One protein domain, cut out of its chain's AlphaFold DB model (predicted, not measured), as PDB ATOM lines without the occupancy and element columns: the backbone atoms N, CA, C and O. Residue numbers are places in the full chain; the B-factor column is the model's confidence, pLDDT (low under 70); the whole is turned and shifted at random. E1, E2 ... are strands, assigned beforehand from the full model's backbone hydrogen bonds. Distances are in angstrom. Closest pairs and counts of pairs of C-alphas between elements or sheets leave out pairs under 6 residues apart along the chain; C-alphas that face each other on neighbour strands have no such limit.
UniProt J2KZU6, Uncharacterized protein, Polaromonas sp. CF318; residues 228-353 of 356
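What this domain is: This is residues 228 to 353 of the 356 residues of an uncharacterized protein of Polaromonas sp. CF318 (UniProt J2KZU6). The printed part is one closed barrel of eight antiparallel strands, drawn out along one axis, in which each strand pairs with the next and E8 closes the ring on E1. The link from E7 to E8 lies at one end of the barrel, and residues 228 to 233 lie at the other end. You have 126 residues printed, with no named helix and eight strands, E1 to E8 in order; the class is all strand. The whole is compact, with a radius of gyration of the C-alphas of 14.6 A, and its C-alphas span 43 by 25 by 19 A, an elongated outline.

How they stand to each other: Begin with E1, residues 234 to 247, and E2, residues 251 to 268, a hairpin at 155 degrees with N 236 and O 262 2.8 A apart. E3, residues 271 to 282, is on the other side of E2 from E1; look at N 259 and O 277, 2.8 A. Next comes E4, residues 285 to 296, with N 274 and O 293 2.8 A apart. E5, residues 299 to 302, is beside residues 293 to 296 of E4, at 124 degrees, with N 294 and O 301 2.7 A apart. E6, residues 307 to 313, follows, with N 300 and O 310 at 2.8 A. E7, residues 319 to 326, pairs with E6 through N 311 and O 321, 2.8 A. E8, residues 339 to 352, pairs with E7 through N 322 and O 343, 2.9 A, and with E1 through N 235 and O 351, 2.8 A. The eight strands form a meander, each the antiparallel neighbour of the one before. Among the pairs that are apart are E1 and E5.

Where its parts are: Find C-alpha 234 at (-15.474, 40.633, 18.471); from there E1 runs 34.9 A to C-alpha 247 and bends by 68 degrees at residue 242. E2 is the longest strand by residues, 41.0 A, and bends by 71 degrees at residue 254. E3 is 35.3 A long and E4 34.6 A, while E5 measures 10.3 A, E6 20.1 A and E7 22.1 A. E8 runs 34.2 A, bends by 66 degrees at residue 348 and ends at C-alpha 352, at (-18.710, 37.955, 16.845).

The domain as a whole: The C-alphas of Gln 228 and Pro 334 are the two farthest apart, at 44.1 A. The printed part has no cut. The link from E7 to E8, residues 327 to 338, is long, and the other links are tight. The mean pLDDT of the printed part is 91.7; residues 304 to 305 and 330 to 332 are under 70.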
ATOM      1  N   GLN A 228      -2.700  42.170  14.872       93.25
ATOM      2  CA  GLN A 228      -3.083  40.861  15.401       93.25
ATOM      3  C   GLN A 228      -4.105  40.973  16.537       93.25
ATOM      4  O   GLN A 228      -4.428  39.960  17.161       93.25
ATOM      5  N   MET A 229      -4.594  42.178  16.839       94.81
ATOM      6  CA  MET A 229      -5.730  42.345  17.737       94.81
ATOM      7  C   MET A 229      -6.975  41.694  17.119       94.81
ATOM      8  O   MET A 229      -7.096  41.670  15.890       94.81
ATOM      9  N   PRO A 230      -7.908  41.170  17.937       95.06
ATOM     10  CA  PRO A 230      -9.194  40.705  17.438       95.06
ATOM     11  C   PRO A 230      -9.881  41.754  16.571       95.06
ATOM     12  O   PRO A 230      -9.784  42.953  16.840       95.06
ATOM     13  N   ALA A 231     -10.590  41.281  15.548       90.56
ATOM     14  CA  ALA A 231     -11.331  42.151  14.653       90.56
ATOM     15  C   ALA A 231     -12.377  42.981  15.415       90.56
ATOM     16  O   ALA A 231     -12.848  42.612  16.498       90.56
ATOM     17  N   ASP A 232     -12.776  44.095  14.807       86.25
ATOM     18  CA  ASP A 232     -13.843  44.922  15.351       86.25
ATOM     19  C   ASP A 232     -15.134  44.109  15.509       86.25
ATOM     20  O   ASP A 232     -15.421  43.186  14.741       86.25
ATOM     21  N   ASN A 233     -15.923  44.448  16.531       89.00
ATOM     22  CA  ASN A 233     -17.147  43.736  16.897       89.00
ATOM     23  C   ASN A 233     -16.931  42.291  17.399       89.00
ATOM     24  O   ASN A 233     -17.898  41.541  17.514       89.00
ATOM     25  N   MET A 234     -15.706  41.889  17.751       95.25
ATOM     26  CA  MET A 234     -15.474  40.633  18.471       95.25
ATOM     27  C   MET A 234     -15.603  40.810  19.989       95.25
ATOM     28  O   MET A 234     -15.268  41.853  20.552       95.25
ATOM     29  N   GLN A 235     -16.066  39.762  20.666       96.69
ATOM     30  CA  GLN A 235     -16.053  39.628  22.116       96.69
ATOM     31  C   GLN A 235     -15.174  38.441  22.505       96.69
ATOM     32  O   GLN A 235     -15.419  37.313  22.072       96.69
ATOM     33  N   GLY A 236     -14.160  38.699  23.327       97.69
ATOM     34  CA  GLY A 236     -13.336  37.670  23.950       97.69
ATOM     35  C   GLY A 236     -13.769  37.414  25.391       97.69
ATOM     36  O   GLY A 236     -13.992  38.362  26.144       97.69
ATOM     37  N   THR A 237     -13.845  36.146  25.786       98.38
ATOM     38  CA  THR A 237     -14.010  35.741  27.189       98.38
ATOM     39  C   THR A 237     -12.744  35.064  27.674       98.38
ATOM     40  O   THR A 237     -12.143  34.276  26.943       98.38
ATOM     41  N   TYR A 238     -12.352  35.349  28.909       98.69
ATOM     42  CA  TYR A 238     -11.091  34.900  29.473       98.69
ATOM     43  C   TYR A 238     -11.285  34.370  30.889       98.69
ATOM     44  O   TYR A 238     -12.075  34.915  31.660       98.69
ATOM     45  N   GLN A 239     -10.535  33.327  31.231       98.19
ATOM     46  CA  GLN A 239     -10.532  32.707  32.555       98.19
ATOM     47  C   GLN A 239      -9.166  32.839  33.211       98.19
ATOM     48  O   GLN A 239      -8.139  32.870  32.528       98.19
ATOM     49  N   LEU A 240      -9.166  32.938  34.540       97.88
ATOM     50  CA  LEU A 240      -7.950  33.077  35.326       97.88
ATOM     51  C   LEU A 240      -7.016  31.882  35.097       97.88
ATOM     52  O   LEU A 240      -7.394  30.732  35.298       97.88
ATOM     53  N   ALA A 241      -5.778  32.178  34.718       95.62
ATOM     54  CA  ALA A 241      -4.702  31.201  34.609       95.62
ATOM     55  C   ALA A 241      -3.737  31.264  35.803       95.62
ATOM     56  O   ALA A 241      -3.100  30.268  36.141       95.62
ATOM     57  N   GLY A 242      -3.628  32.423  36.452       94.38
ATOM     58  CA  GLY A 242      -2.832  32.596  37.659       94.38
ATOM     59  C   GLY A 242      -2.709  34.057  38.060       94.38
ATOM     60  O   GLY A 242      -3.148  34.956  37.343       94.38
ATOM     61  N   GLY A 243      -2.113  34.307  39.218       94.19
ATOM     62  CA  GLY A 243      -1.929  35.665  39.695       94.19
ATOM     63  C   GLY A 243      -1.351  35.719  41.092       94.19
ATOM     64  O   GLY A 243      -0.664  34.798  41.513       94.19
ATOM     65  N   THR A 244      -1.585  36.834  41.769       94.38
ATOM     66  CA  THR A 244      -1.137  37.114  43.138       94.38
ATOM     67  C   THR A 244      -2.190  37.986  43.816       94.38
ATOM     68  O   THR A 244      -2.883  38.736  43.128       94.38
ATOM     69  N   ALA A 245      -2.299  37.921  45.142       93.00
ATOM     70  CA  ALA A 245      -3.189  38.788  45.909       93.00
ATOM     71  C   ALA A 245      -2.559  39.195  47.246       93.00
ATOM     72  O   ALA A 245      -1.971  38.371  47.950       93.00
ATOM     73  N   PHE A 246      -2.732  40.460  47.612       92.38
ATOM     74  CA  PHE A 246      -2.290  41.033  48.875       92.38
ATOM     75  C   PHE A 246      -3.355  41.971  49.436       92.38
ATOM     76  O   PHE A 246      -4.059  42.650  48.694       92.38
ATOM     77  N   SER A 247      -3.461  42.003  50.758       91.06
ATOM     78  CA  SER A 247      -4.349  42.868  51.522       91.06
ATOM     79  C   SER A 247      -3.522  43.700  52.497       91.06
ATOM     80  O   SER A 247      -2.711  43.163  53.250       91.06
ATOM     81  N   SER A 248      -3.780  45.008  52.550       88.94
ATOM     82  CA  SER A 248      -3.055  45.919  53.442       88.94
ATOM     83  C   SER A 248      -3.286  45.643  54.934       88.94
ATOM     84  O   SER A 248      -2.523  46.125  55.764       88.94
ATOM     85  N   LEU A 249      -4.347  44.907  55.293       90.00
ATOM     86  CA  LEU A 249      -4.670  44.549  56.681       90.00
ATOM     87  C   LEU A 249      -4.474  43.062  56.991       90.00
ATOM     88  O   LEU A 249      -4.165  42.713  58.127       90.00
ATOM     89  N   LEU A 250      -4.677  42.188  56.006       89.75
ATOM     90  CA  LEU A 250      -4.659  40.733  56.178       89.75
ATOM     91  C   LEU A 250      -3.383  40.091  55.613       89.75
ATOM     92  O   LEU A 250      -3.151  38.902  55.823       89.75
ATOM     93  N   GLY A 251      -2.548  40.870  54.924       88.56
ATOM     94  CA  GLY A 251      -1.293  40.424  54.337       88.56
ATOM     95  C   GLY A 251      -1.484  39.601  53.064       88.56
ATOM     96  O   GLY A 251      -2.385  39.841  52.259       88.56
ATOM     97  N   ALA A 252      -0.592  38.632  52.862       87.69
ATOM     98  CA  ALA A 252      -0.603  37.746  51.704       87.69
ATOM     99  C   ALA A 252      -1.900  36.924  51.608       87.69
ATOM    100  O   ALA A 252      -2.342  36.321  52.587       87.69
ATOM    101  N   GLY A 253      -2.470  36.848  50.406       89.88
ATOM    102  CA  GLY A 253      -3.632  36.018  50.099       89.88
ATOM    103  C   GLY A 253      -3.446  35.208  48.828       89.88
ATOM    104  O   GLY A 253      -2.332  35.005  48.349       89.88
ATOM    105  N   GLN A 254      -4.562  34.735  48.285       92.00
ATOM    106  CA  GLN A 254      -4.600  33.964  47.045       92.00
ATOM    107  C   GLN A 254      -5.574  34.602  46.064       92.00
ATOM    108  O   GLN A 254      -6.664  35.015  46.459       92.00
ATOM    109  N   LEU A 255      -5.217  34.639  44.782       94.25
ATOM    110  CA  LEU A 255      -6.175  34.922  43.720       94.25
ATOM    111  C   LEU A 255      -6.794  33.591  43.275       94.25
ATOM    112  O   LEU A 255      -6.150  32.798  42.596       94.25
ATOM    113  N   VAL A 256      -8.020  33.319  43.725       95.00
ATOM    114  CA  VAL A 256      -8.664  31.996  43.610       95.00
ATOM    115  C   VAL A 256      -9.653  31.898  42.452       95.00
ATOM    116  O   VAL A 256     -10.076  30.801  42.098       95.00
ATOM    117  N   GLY A 257     -10.017  33.029  41.850       95.88
ATOM    118  CA  GLY A 257     -10.900  33.075  40.695       95.88
ATOM    119  C   GLY A 257     -10.809  34.403  39.965       95.88
ATOM    120  O   GLY A 257     -10.370  35.412  40.520       95.88
ATOM    121  N   GLY A 258     -11.225  34.400  38.705       97.06
ATOM    122  CA  GLY A 258     -11.382  35.623  37.942       97.06
ATOM    123  C   GLY A 258     -11.811  35.377  36.504       97.06
ATOM    124  O   GLY A 258     -11.474  34.356  35.900       97.06
ATOM    125  N   SER A 259     -12.514  36.356  35.952       98.06
ATOM    126  CA  SER A 259     -12.928  36.403  34.558       98.06
ATOM    127  C   SER A 259     -12.732  37.797  33.982       98.06
ATOM    128  O   SER A 259     -12.941  38.801  34.660       98.06
ATOM    129  N   LEU A 260     -12.375  37.846  32.704       98.31
ATOM    130  CA  LEU A 260     -12.354  39.069  31.911       98.31
ATOM    131  C   LEU A 260     -13.238  38.856  30.682       98.31
ATOM    132  O   LEU A 260     -13.131  37.836  29.999       98.31
ATOM    133  N   VAL A 261     -14.092  39.827  30.388       97.62
ATOM    134  CA  VAL A 261     -14.822  39.918  29.120       97.62
ATOM    135  C   VAL A 261     -14.352  41.175  28.412       97.62
ATOM    136  O   VAL A 261     -14.367  42.249  29.001       97.62
ATOM    137  N   ALA A 262     -13.933  41.046  27.158       96.88
ATOM    138  CA  ALA A 262     -13.389  42.136  26.358       96.88
ATOM    139  C   ALA A 262     -14.194  42.297  25.066       96.88
ATOM    140  O   ALA A 262     -14.270  41.372  24.261       96.88
ATOM    141  N   ASN A 263     -14.777  43.472  24.857       96.12
ATOM    142  CA  ASN A 263     -15.501  43.847  23.648       96.12
ATOM    143  C   ASN A 263     -14.591  44.702  22.763       96.12
ATOM    144  O   ASN A 263     -14.438  45.901  22.995       96.12
ATOM    145  N   PHE A 264     -13.998  44.087  21.743       95.50
ATOM    146  CA  PHE A 264     -13.073  44.733  20.816       95.50
ATOM    147  C   PHE A 264     -13.820  45.552  19.756       95.50
ATOM    148  O   PHE A 264     -14.935  45.206  19.340       95.50
ATOM    149  N   GLY A 265     -13.213  46.670  19.349       90.38
ATOM    150  CA  GLY A 265     -13.762  47.579  18.338       90.38
ATOM    151  C   GLY A 265     -15.162  48.100  18.670       90.38
ATOM    152  O   GLY A 265     -15.981  48.283  17.775       90.38
ATOM    153  N   ALA A 266     -15.503  48.226  19.955       88.81
ATOM    154  CA  ALA A 266     -16.841  48.619  20.385       88.81
ATOM    155  C   ALA A 266     -17.094  50.126  20.251       88.81
ATOM    156  O   ALA A 266     -18.240  50.532  20.073       88.81
ATOM    157  N   TYR A 267     -16.036  50.936  20.312       89.06
ATOM    158  CA  TYR A 267     -16.123  52.388  20.147       89.06
ATOM    159  C   TYR A 267     -15.563  52.849  18.799       89.06
ATOM    160  O   TYR A 267     -16.120  53.730  18.151       89.06
ATOM    161  N   SER A 268     -14.438  52.274  18.381       88.94
ATOM    162  CA  SER A 268     -13.693  52.595  17.160       88.94
ATOM    163  C   SER A 268     -12.673  51.482  16.904       88.94
ATOM    164  O   SER A 268     -12.430  50.695  17.822       88.94
ATOM    165  N   PRO A 269     -12.047  51.400  15.716       87.00
ATOM    166  CA  PRO A 269     -11.012  50.408  15.454       87.00
ATOM    167  C   PRO A 269      -9.915  50.428  16.523       87.00
ATOM    168  O   PRO A 269      -9.357  51.481  16.836       87.00
ATOM    169  N   GLY A 270      -9.655  49.268  17.127       85.88
ATOM    170  CA  GLY A 270      -8.703  49.128  18.235       85.88
ATOM    171  C   GLY A 270      -9.186  49.665  19.592       85.88
ATOM    172  O   GLY A 270      -8.468  49.523  20.574       85.88
ATOM    173  N   GLN A 271     -10.386  50.236  19.706       93.00
ATOM    174  CA  GLN A 271     -10.942  50.739  20.968       93.00
ATOM    175  C   GLN A 271     -12.157  49.937  21.427       93.00
ATOM    176  O   GLN A 271     -13.049  49.606  20.646       93.00
ATOM    177  N   GLY A 272     -12.227  49.658  22.723       94.12
ATOM    178  CA  GLY A 272     -13.272  48.821  23.292       94.12
ATOM    179  C   GLY A 272     -13.444  49.001  24.789       94.12
ATOM    180  O   GLY A 272     -12.850  49.886  25.400       94.12
ATOM    181  N   TYR A 273     -14.250  48.126  25.375       95.12
ATOM    182  CA  TYR A 273     -14.487  48.079  26.814       95.12
ATOM    183  C   TYR A 273     -14.603  46.635  27.288       95.12
ATOM    184  O   TYR A 273     -14.784  45.713  26.492       95.12
ATOM    185  N   GLY A 274     -14.543  46.428  28.593       94.75
ATOM    186  CA  GLY A 274     -14.676  45.116  29.191       94.75
ATOM    187  C   GLY A 274     -15.110  45.157  30.645       94.75
ATOM    188  O   GLY A 274     -15.160  46.219  31.266       94.75
ATOM    189  N   SER A 275     -15.395  43.974  31.177       95.38
ATOM    190  CA  SER A 275     -15.667  43.747  32.593       95.38
ATOM    191  C   SER A 275     -14.638  42.781  33.163       95.38
ATOM    192  O   SER A 275     -14.327  41.753  32.557       95.38
ATOM    193  N   LEU A 276     -14.103  43.131  34.325       96.12
ATOM    194  CA  LEU A 276     -13.158  42.350  35.101       96.12
ATOM    195  C   LEU A 276     -13.822  41.962  36.416       96.12
ATOM    196  O   LEU A 276     -14.232  42.841  37.168       96.12
ATOM    197  N   ASP A 277     -13.825  40.671  36.711       95.88
ATOM    198  CA  ASP A 277     -14.232  40.127  37.999       95.88
ATOM    199  C   ASP A 277     -13.100  39.266  38.549       95.88
ATOM    200  O   ASP A 277     -12.526  38.442  37.839       95.88
ATOM    201  N   LEU A 278     -12.761  39.459  39.817       95.94
ATOM    202  CA  LEU A 278     -11.721  38.726  40.530       95.94
ATOM    203  C   LEU A 278     -12.276  38.221  41.857       95.94
ATOM    204  O   LEU A 278     -13.117  38.860  42.486       95.94
ATOM    205  N   THR A 279     -11.758  37.091  42.319       95.50
ATOM    206  CA  THR A 279     -12.031  36.560  43.654       95.50
ATOM    207  C   THR A 279     -10.713  36.306  44.359       95.50
ATOM    208  O   THR A 279      -9.902  35.488  43.923       95.50
ATOM    209  N   THR A 280     -10.507  37.016  45.461       94.19
ATOM    210  CA  THR A 280      -9.332  36.876  46.325       94.19
ATOM    211  C   THR A 280      -9.715  36.176  47.619       94.19
ATOM    212  O   THR A 280     -10.849  36.303  48.069       94.19
ATOM    213  N   ARG A 281      -8.782  35.441  48.224       93.31
ATOM    214  CA  ARG A 281      -8.993  34.726  49.483       93.31
ATOM    215  C   ARG A 281      -7.975  35.151  50.530       93.31
ATOM    216  O   ARG A 281      -6.771  35.013  50.310       93.31
ATOM    217  N   PHE A 282      -8.469  35.583  51.690       91.81
ATOM    218  CA  PHE A 282      -7.666  35.946  52.862       91.81
ATOM    219  C   PHE A 282      -8.228  35.269  54.112       91.81
ATOM    220  O   PHE A 282      -9.420  35.371  54.400       91.81
ATOM    221  N   GLY A 283      -7.385  34.542  54.854       88.19
ATOM    222  CA  GLY A 283      -7.803  33.875  56.096       88.19
ATOM    223  C   GLY A 283      -9.006  32.931  55.941       88.19
ATOM    224  O   GLY A 283      -9.785  32.784  56.876       88.19
ATOM    225  N   GLY A 284      -9.194  32.342  54.753       88.69
ATOM    226  CA  GLY A 284     -10.325  31.459  54.436       88.69
ATOM    227  C   GLY A 284     -11.609  32.154  53.964       88.69
ATOM    228  O   GLY A 284     -12.558  31.455  53.629       88.69
ATOM    229  N   ASN A 285     -11.644  33.489  53.896       91.62
ATOM    230  CA  ASN A 285     -12.784  34.252  53.375       91.62
ATOM    231  C   ASN A 285     -12.520  34.729  51.946       91.62
ATOM    232  O   ASN A 285     -11.411  35.180  51.651       91.62
ATOM    233  N   ASP A 286     -13.551  34.670  51.102       93.38
ATOM    234  CA  ASP A 286     -13.505  35.133  49.715       93.38
ATOM    235  C   ASP A 286     -14.030  36.566  49.586       93.38
ATOM    236  O   ASP A 286     -15.051  36.930  50.172       93.38
ATOM    237  N   TYR A 287     -13.335  37.367  48.782       93.25
ATOM    238  CA  TYR A 287     -13.636  38.770  48.522       93.25
ATOM    239  C   TYR A 287     -13.641  39.022  47.015       93.25
ATOM    240  O   TYR A 287     -12.654  38.746  46.323       93.25
ATOM    241  N   GLY A 288     -14.763  39.542  46.517       92.31
ATOM    242  CA  GLY A 288     -14.960  39.873  45.108       92.31
ATOM    243  C   GLY A 288     -14.473  41.281  44.770       92.31
ATOM    244  O   GLY A 288     -14.747  42.225  45.506       92.31
ATOM    245  N   ILE A 289     -13.780  41.425  43.644       91.88
ATOM    246  CA  ILE A 289     -13.401  42.718  43.065       91.88
ATOM    247  C   ILE A 289     -13.972  42.765  41.657       91.88
ATOM    248  O   ILE A 289     -13.654  41.901  40.845       91.88
ATOM    249  N   SER A 290     -14.757  43.797  41.365       92.06
ATOM    250  CA  SER A 290     -15.317  44.028  40.035       92.06
ATOM    251  C   SER A 290     -14.903  45.405  39.524       92.06
ATOM    252  O   SER A 290     -14.896  46.384  40.272       92.06
ATOM    253  N   SER A 291     -14.544  45.492  38.246       92.06
ATOM    254  CA  SER A 291     -14.192  46.747  37.581       92.06
ATOM    255  C   SER A 291     -14.586  46.708  36.114       92.06
ATOM    256  O   SER A 291     -14.478  45.677  35.456       92.06
ATOM    257  N   ASN A 292     -14.941  47.868  35.571       94.00
ATOM    258  CA  ASN A 292     -14.947  48.064  34.127       94.00
ATOM    259  C   ASN A 292     -13.540  48.442  33.658       94.00
ATOM    260  O   ASN A 292     -12.767  49.054  34.411       94.00
ATOM    261  N   VAL A 293     -13.213  48.047  32.433       94.94
ATOM    262  CA  VAL A 293     -11.944  48.368  31.785       94.94
ATOM    263  C   VAL A 293     -12.181  48.959  30.403       94.94
ATOM    264  O   VAL A 293     -13.086  48.540  29.685       94.94
ATOM    265  N   ASP A 294     -11.328  49.895  30.019       95.12
ATOM    266  CA  ASP A 294     -11.188  50.399  28.665       95.12
ATOM    267  C   ASP A 294     -10.062  49.663  27.953       95.12
ATOM    268  O   ASP A 294      -9.033  49.311  28.541       95.12
ATOM    269  N   ILE A 295     -10.271  49.442  26.662       94.94
ATOM    270  CA  ILE A 295      -9.328  48.763  25.784       94.94
ATOM    271  C   ILE A 295      -8.881  49.760  24.724       94.94
ATOM    272  O   ILE A 295      -9.712  50.349  24.032       94.94
ATOM    273  N   ASN A 296      -7.570  49.933  24.588       93.75
ATOM    274  CA  ASN A 296      -6.957  50.747  23.547       93.75
ATOM    275  C   ASN A 296      -5.784  49.973  22.937       93.75
ATOM    276  O   ASN A 296      -4.708  49.867  23.525       93.75
ATOM    277  N   ASN A 297      -6.020  49.388  21.768       93.31
ATOM    278  CA  ASN A 297      -5.215  48.328  21.179       93.31
ATOM    279  C   ASN A 297      -4.980  47.215  22.209       93.31
ATOM    280  O   ASN A 297      -5.918  46.749  22.855       93.31
ATOM    281  N   SER A 298      -3.733  46.797  22.391       94.25
ATOM    282  CA  SER A 298      -3.377  45.795  23.387       94.25
ATOM    283  C   SER A 298      -3.448  46.310  24.820       94.25
ATOM    284  O   SER A 298      -3.383  45.492  25.726       94.25
ATOM    285  N   LYS A 299      -3.594  47.616  25.072       94.88
ATOM    286  CA  LYS A 299      -3.609  48.184  26.424       94.88
ATOM    287  C   LYS A 299      -4.984  48.058  27.078       94.88
ATOM    288  O   LYS A 299      -6.008  48.350  26.468       94.88
ATOM    289  N   ILE A 300      -4.967  47.689  28.353       95.81
ATOM    290  CA  ILE A 300      -6.112  47.613  29.259       95.81
ATOM    291  C   ILE A 300      -5.909  48.672  30.339       95.81
ATOM    292  O   ILE A 300      -4.859  48.708  30.983       95.81
ATOM    293  N   THR A 301      -6.908  49.518  30.562       93.94
ATOM    294  CA  THR A 301      -6.925  50.495  31.660       93.94
ATOM    295  C   THR A 301      -8.268  50.504  32.359       93.94
ATOM    296  O   THR A 301      -9.269  50.082  31.806       93.94
ATOM    297  N   ASN A 302      -8.306  50.990  33.588       87.56
ATOM    298  CA  ASN A 302      -9.545  51.239  34.312       87.56
ATOM    299  C   ASN A 302     -10.349  52.436  33.755       87.56
ATOM    300  O   ASN A 302      -9.756  53.416  33.308       87.56
ATOM    301  N   THR A 303     -11.679  52.370  33.901       70.25
ATOM    302  CA  THR A 303     -12.632  53.457  33.592       70.25
ATOM    303  C   THR A 303     -12.975  54.343  34.814       70.25
ATOM    304  O   THR A 303     -13.227  55.532  34.650       70.25
ATOM    305  N   SER A 304     -13.021  53.791  36.042       63.91
ATOM    306  CA  SER A 304     -13.012  54.515  37.348       63.91
ATOM    307  C   SER A 304     -13.019  53.570  38.579       63.91
ATOM    308  O   SER A 304     -13.403  52.407  38.471       63.91
ATOM    309  N   GLY A 305     -12.594  54.035  39.765       60.66
ATOM    310  CA  GLY A 305     -12.825  53.383  41.078       60.66
ATOM    311  C   GLY A 305     -11.839  52.286  41.529       60.66
ATOM    312  O   GLY A 305     -11.472  52.257  42.701       60.66
ATOM    313  N   THR A 306     -11.367  51.429  40.618       72.38
ATOM    314  CA  THR A 306     -10.333  50.402  40.871       72.38
ATOM    315  C   THR A 306      -9.151  50.655  39.954       72.38
ATOM    316  O   THR A 306      -9.320  50.671  38.744       72.38
ATOM    317  N   ASN A 307      -7.938  50.807  40.474       88.62
ATOM    318  CA  ASN A 307      -6.785  51.042  39.608       88.62
ATOM    319  C   ASN A 307      -6.410  49.739  38.895       88.62
ATOM    320  O   ASN A 307      -5.920  48.814  39.534       88.62
ATOM    321  N   VAL A 308      -6.650  49.667  37.585       93.44
ATOM    322  CA  VAL A 308      -6.297  48.527  36.729       93.44
ATOM    323  C   VAL A 308      -5.464  49.031  35.565       93.44
ATOM    324  O   VAL A 308      -5.833  50.003  34.902       93.44
ATOM    325  N   THR A 309      -4.358  48.350  35.294       94.88
ATOM    326  CA  THR A 309      -3.607  48.528  34.052       94.88
ATOM    327  C   THR A 309      -2.977  47.207  33.638       94.88
ATOM    328  O   THR A 309      -2.599  46.389  34.479       94.88
ATOM    329  N   GLY A 310      -2.876  46.977  32.339       95.44
ATOM    330  CA  GLY A 310      -2.400  45.713  31.806       95.44
ATOM    331  C   GLY A 310      -2.472  45.672  30.296       95.44
ATOM    332  O   GLY A 310      -2.727  46.684  29.654       95.44
ATOM    333  N   PHE A 311      -2.272  44.496  29.723       95.94
ATOM    334  CA  PHE A 311      -2.221  44.318  28.287       95.94
ATOM    335  C   PHE A 311      -2.725  42.947  27.837       95.94
ATOM    336  O   PHE A 311      -2.716  41.972  28.589       95.94
ATOM    337  N   PHE A 312      -3.131  42.869  26.575       97.62
ATOM    338  CA  PHE A 312      -3.327  41.627  25.842       97.62
ATOM    339  C   PHE A 312      -2.001  41.135  25.254       97.62
ATOM    340  O   PHE A 312      -1.149  41.942  24.883       97.62
ATOM    341  N   THR A 313      -1.831  39.816  25.177       95.56
ATOM    342  CA  THR A 313      -0.658  39.135  24.600       95.56
ATOM    343  C   THR A 313      -1.093  37.969  23.715       95.56
ATOM    344  O   THR A 313      -2.177  37.403  23.888       95.56
ATOM    345  N   GLY A 314      -0.248  37.632  22.738       95.19
ATOM    346  CA  GLY A 314      -0.499  36.589  21.747       95.19
ATOM    347  C   GLY A 314      -1.454  36.997  20.623       95.19
ATOM    348  O   GLY A 314      -2.136  38.025  20.681       95.19
ATOM    349  N   ASN A 315      -1.499  36.176  19.573       93.75
ATOM    350  CA  ASN A 315      -2.355  36.403  18.408       93.75
ATOM    351  C   ASN A 315      -3.833  36.426  18.812       93.75
ATOM    352  O   ASN A 315      -4.274  35.573  19.582       93.75
ATOM    353  N   ASN A 316      -4.603  37.365  18.254       95.19
ATOM    354  CA  ASN A 316      -6.010  37.591  18.591       95.19
ATOM    355  C   ASN A 316      -6.236  37.756  20.098       95.19
ATOM    356  O   ASN A 316      -7.254  37.301  20.623       95.19
ATOM    357  N   ALA A 317      -5.275  38.384  20.785       96.62
ATOM    358  CA  ALA A 317      -5.314  38.566  22.228       96.62
ATOM    359  C   ALA A 317      -5.591  37.236  22.953       96.62
ATOM    360  O   ALA A 317      -6.514  37.142  23.751       96.62
ATOM    361  N   SER A 318      -4.844  36.170  22.654       97.25
ATOM    362  CA  SER A 318      -5.092  34.839  23.239       97.25
ATOM    363  C   SER A 318      -4.924  34.795  24.765       97.25
ATOM    364  O   SER A 318      -5.370  33.846  25.421       97.25
ATOM    365  N   ARG A 319      -4.292  35.817  25.352       97.88
ATOM    366  CA  ARG A 319      -4.107  36.000  26.793       97.88
ATOM    367  C   ARG A 319      -4.237  37.474  27.174       97.88
ATOM    368  O   ARG A 319      -4.028  38.366  26.354       97.88
ATOM    369  N   ALA A 320      -4.529  37.722  28.445       98.12
ATOM    370  CA  ALA A 320      -4.526  39.055  29.038       98.12
ATOM    371  C   ALA A 320      -3.759  39.034  30.361       98.12
ATOM    372  O   ALA A 320      -3.794  38.042  31.085       98.12
ATOM    373  N   ALA A 321      -3.070  40.119  30.683       97.12
ATOM    374  CA  ALA A 321      -2.281  40.251  31.897       97.12
ATOM    375  C   ALA A 321      -2.473  41.646  32.470       97.12
ATOM    376  O   ALA A 321      -2.328  42.629  31.753       97.12
ATOM    377  N   LEU A 322      -2.785  41.754  33.755       97.31
ATOM    378  CA  LEU A 322      -2.999  43.040  34.404       97.31
ATOM    379  C   LEU A 322      -2.536  43.019  35.851       97.31
ATOM    380  O   LEU A 322      -2.411  41.967  36.473       97.31
ATOM    381  N   VAL A 323      -2.320  44.209  36.388       96.38
ATOM    382  CA  VAL A 323      -2.250  44.445  37.826       96.38
ATOM    383  C   VAL A 323      -3.471  45.235  38.262       96.38
ATOM    384  O   VAL A 323      -4.074  45.967  37.471       96.38
ATOM    385  N   TYR A 324      -3.834  45.081  39.528       94.88
ATOM    386  CA  TYR A 324      -4.986  45.745  40.104       94.88
ATOM    387  C   TYR A 324      -4.686  46.269  41.508       94.88
ATOM    388  O   TYR A 324      -3.859  45.725  42.239       94.88
ATOM    389  N   SER A 325      -5.398  47.327  41.881       92.81
ATOM    390  CA  SER A 325      -5.512  47.837  43.242       92.81
ATOM    391  C   SER A 325      -6.944  48.314  43.462       92.81
ATOM    392  O   SER A 325      -7.361  49.334  42.906       92.81
ATOM    393  N   ALA A 326      -7.680  47.597  44.300       90.38
ATOM    394  CA  ALA A 326      -9.025  47.932  44.727       90.38
ATOM    395  C   ALA A 326      -9.002  48.570  46.125       90.38
ATOM    396  O   ALA A 326      -8.200  48.158  46.971       90.38
ATOM    397  N   PRO A 327      -9.871  49.561  46.396       86.44
ATOM    398  CA  PRO A 327     -10.080  50.061  47.752       86.44
ATOM    399  C   PRO A 327     -10.620  48.949  48.667       86.44
ATOM    400  O   PRO A 327     -10.832  47.819  48.233       86.44
ATOM    401  N   SER A 328     -10.850  49.276  49.942       81.19
ATOM    402  CA  SER A 328     -11.337  48.307  50.927       81.19
ATOM    403  C   SER A 328     -12.548  47.523  50.431       81.19
ATOM    404  O   SER A 328     -13.613  48.099  50.204       81.19
ATOM    405  N   VAL A 329     -12.381  46.208  50.289       74.75
ATOM    406  CA  VAL A 329     -13.450  45.294  49.900       74.75
ATOM    407  C   VAL A 329     -14.080  44.770  51.181       74.75
ATOM    408  O   VAL A 329     -13.402  44.251  52.068       74.75
ATOM    409  N   THR A 330     -15.393  44.933  51.309       66.00
ATOM    410  CA  THR A 330     -16.137  44.396  52.451       66.00
ATOM    411  C   THR A 330     -16.923  43.172  51.997       66.00
ATOM    412  O   THR A 330     -17.642  43.213  51.004       66.00
ATOM    413  N   GLY A 331     -16.718  42.060  52.700       66.00
ATOM    414  CA  GLY A 331     -17.455  40.808  52.530       66.00
ATOM    415  C   GLY A 331     -18.036  40.359  53.870       66.00
ATOM    416  O   GLY A 331     -18.176  41.161  54.790       66.00
ATOM    417  N   THR A 332     -18.332  39.068  54.021       66.88
ATOM    418  CA  THR A 332     -18.767  38.487  55.308       66.88
ATOM    419  C   THR A 332     -17.631  38.329  56.327       66.88
ATOM    420  O   THR A 332     -17.892  38.009  57.485       66.88
ATOM    421  N   GLY A 333     -16.377  38.516  55.904       73.62
ATOM    422  CA  GLY A 333     -15.178  38.468  56.745       73.62
ATOM    423  C   GLY A 333     -14.716  39.848  57.248       73.62
ATOM    424  O   GLY A 333     -15.394  40.853  57.022       73.62
ATOM    425  N   PRO A 334     -13.548  39.930  57.919       83.31
ATOM    426  CA  PRO A 334     -12.963  41.205  58.339       83.31
ATOM    427  C   PRO A 334     -12.669  42.113  57.138       83.31
ATOM    428  O   PRO A 334     -12.522  41.642  56.009       83.31
ATOM    429  N   SER A 335     -12.553  43.420  57.391       88.56
ATOM    430  CA  SER A 335     -12.116  44.387  56.377       88.56
ATOM    431  C   SER A 335     -10.764  43.978  55.796       88.56
ATOM    432  O   SER A 335      -9.823  43.710  56.543       88.56
ATOM    433  N   THR A 336     -10.653  43.967  54.469       88.38
ATOM    434  CA  THR A 336      -9.384  43.679  53.794       88.38
ATOM    435  C   THR A 336      -8.444  44.880  53.798       88.38
ATOM    436  O   THR A 336      -7.256  44.731  53.523       88.38
ATOM    437  N   GLY A 337      -8.949  46.094  54.031       89.25
ATOM    438  CA  GLY A 337      -8.231  47.283  53.578       89.25
ATOM    439  C   GLY A 337      -7.979  47.211  52.069       89.25
ATOM    440  O   GLY A 337      -8.657  46.471  51.352       89.25
ATOM    441  N   GLN A 338      -7.006  47.965  51.573       90.00
ATOM    442  CA  GLN A 338      -6.697  47.967  50.147       90.00
ATOM    443  C   GLN A 338      -6.233  46.578  49.690       90.00
ATOM    444  O   GLN A 338      -5.430  45.938  50.371       90.00
ATOM    445  N   VAL A 339      -6.739  46.127  48.542       91.81
ATOM    446  CA  VAL A 339      -6.365  44.842  47.945       91.81
ATOM    447  C   VAL A 339      -5.643  45.093  46.634       91.81
ATOM    448  O   VAL A 339      -6.182  45.760  45.754       91.81
ATOM    449  N   SER A 340      -4.448  44.538  46.481       93.12
ATOM    450  CA  SER A 340      -3.639  44.655  45.269       93.12
ATOM    451  C   SER A 340      -3.169  43.291  44.780       93.12
ATOM    452  O   SER A 340      -3.211  42.292  45.503       93.12
ATOM    453  N   GLY A 341      -2.784  43.224  43.509       94.56
ATOM    454  CA  GLY A 341      -2.347  41.971  42.919       94.56
ATOM    455  C   GLY A 341      -2.032  42.051  41.436       94.56
ATOM    456  O   GLY A 341      -2.098  43.104  40.800       94.56
ATOM    457  N   ALA A 342      -1.706  40.887  40.893       95.81
ATOM    458  CA  ALA A 342      -1.529  40.630  39.470       95.81
ATOM    459  C   ALA A 342      -2.484  39.514  39.049       95.81
ATOM    460  O   ALA A 342      -2.685  38.571  39.810       95.81
ATOM    461  N   ALA A 343      -3.039  39.594  37.845       97.38
ATOM    462  CA  ALA A 343      -3.921  38.581  37.283       97.38
ATOM    463  C   ALA A 343      -3.555  38.317  35.820       97.38
ATOM    464  O   ALA A 343      -3.385  39.241  35.023       97.38
ATOM    465  N   VAL A 344      -3.442  37.040  35.476       98.00
ATOM    466  CA  VAL A 344      -3.180  36.552  34.126       98.00
ATOM    467  C   VAL A 344      -4.332  35.659  33.708       98.00
ATOM    468  O   VAL A 344      -4.749  34.773  34.453       98.00
ATOM    469  N   PHE A 345      -4.824  35.879  32.498       98.50
ATOM    470  CA  PHE A 345      -5.977  35.197  31.946       98.50
ATOM    471  C   PHE A 345      -5.656  34.546  30.609       98.50
ATOM    472  O   PHE A 345      -4.876  35.070  29.810       98.50
ATOM    473  N   GLN A 346      -6.331  33.435  30.342       98.06
ATOM    474  CA  GLN A 346      -6.311  32.749  29.061       98.06
ATOM    475  C   GLN A 346      -7.671  32.884  28.378       98.06
ATOM    476  O   GLN A 346      -8.713  32.714  29.016       98.06
ATOM    477  N   GLN A 347      -7.659  33.201  27.084       97.88
ATOM    478  CA  GLN A 347      -8.868  33.290  26.276       97.88
ATOM    479  C   GLN A 347      -9.533  31.913  26.195       97.88
ATOM    480  O   GLN A 347      -8.896  30.917  25.853       97.88
ATOM    481  N   THR A 348     -10.819  31.860  26.517       97.75
ATOM    482  CA  THR A 348     -11.650  30.654  26.425       97.75
ATOM    483  C   THR A 348     -12.590  30.688  25.234       97.75
ATOM    484  O   THR A 348     -12.995  29.633  24.751       97.75
ATOM    485  N   ASN A 349     -12.938  31.882  24.756       96.62
ATOM    486  CA  ASN A 349     -13.760  32.054  23.573       96.62
ATOM    487  C   ASN A 349     -13.474  33.401  22.905       96.62
ATOM    488  O   ASN A 349     -13.096  34.365  23.576       96.62
ATOM    489  N   LEU A 350     -13.702  33.461  21.597       96.88
ATOM    490  CA  LEU A 350     -13.650  34.680  20.804       96.88
ATOM    491  C   LEU A 350     -14.713  34.596  19.709       96.88
ATOM    492  O   LEU A 350     -14.609  33.788  18.787       96.88
ATOM    493  N   VAL A 351     -15.754  35.413  19.826       96.25
ATOM    494  CA  VAL A 351     -16.942  35.342  18.964       96.25
ATOM    495  C   VAL A 351     -17.319  36.706  18.421       96.25
ATOM    496  O   VAL A 351     -16.964  37.733  18.989       96.25
ATOM    497  N   VAL A 352     -18.070  36.726  17.322       93.38
ATOM    498  CA  VAL A 352     -18.710  37.955  16.845       93.38
ATOM    499  C   VAL A 352     -19.795  38.352  17.843       93.38
ATOM    500  O   VAL A 352     -20.636  37.531  18.214       93.38
ATOM    501  N   ARG A 353     -19.775  39.609  18.288       85.12
ATOM    502  CA  ARG A 353     -20.782  40.158  19.191       85.12
ATOM    503  C   ARG A 353     -22.133  40.226  18.466       85.12
ATOM    504  O   ARG A 353     -22.168  40.675  17.313       85.12
TER     505      ARG A 353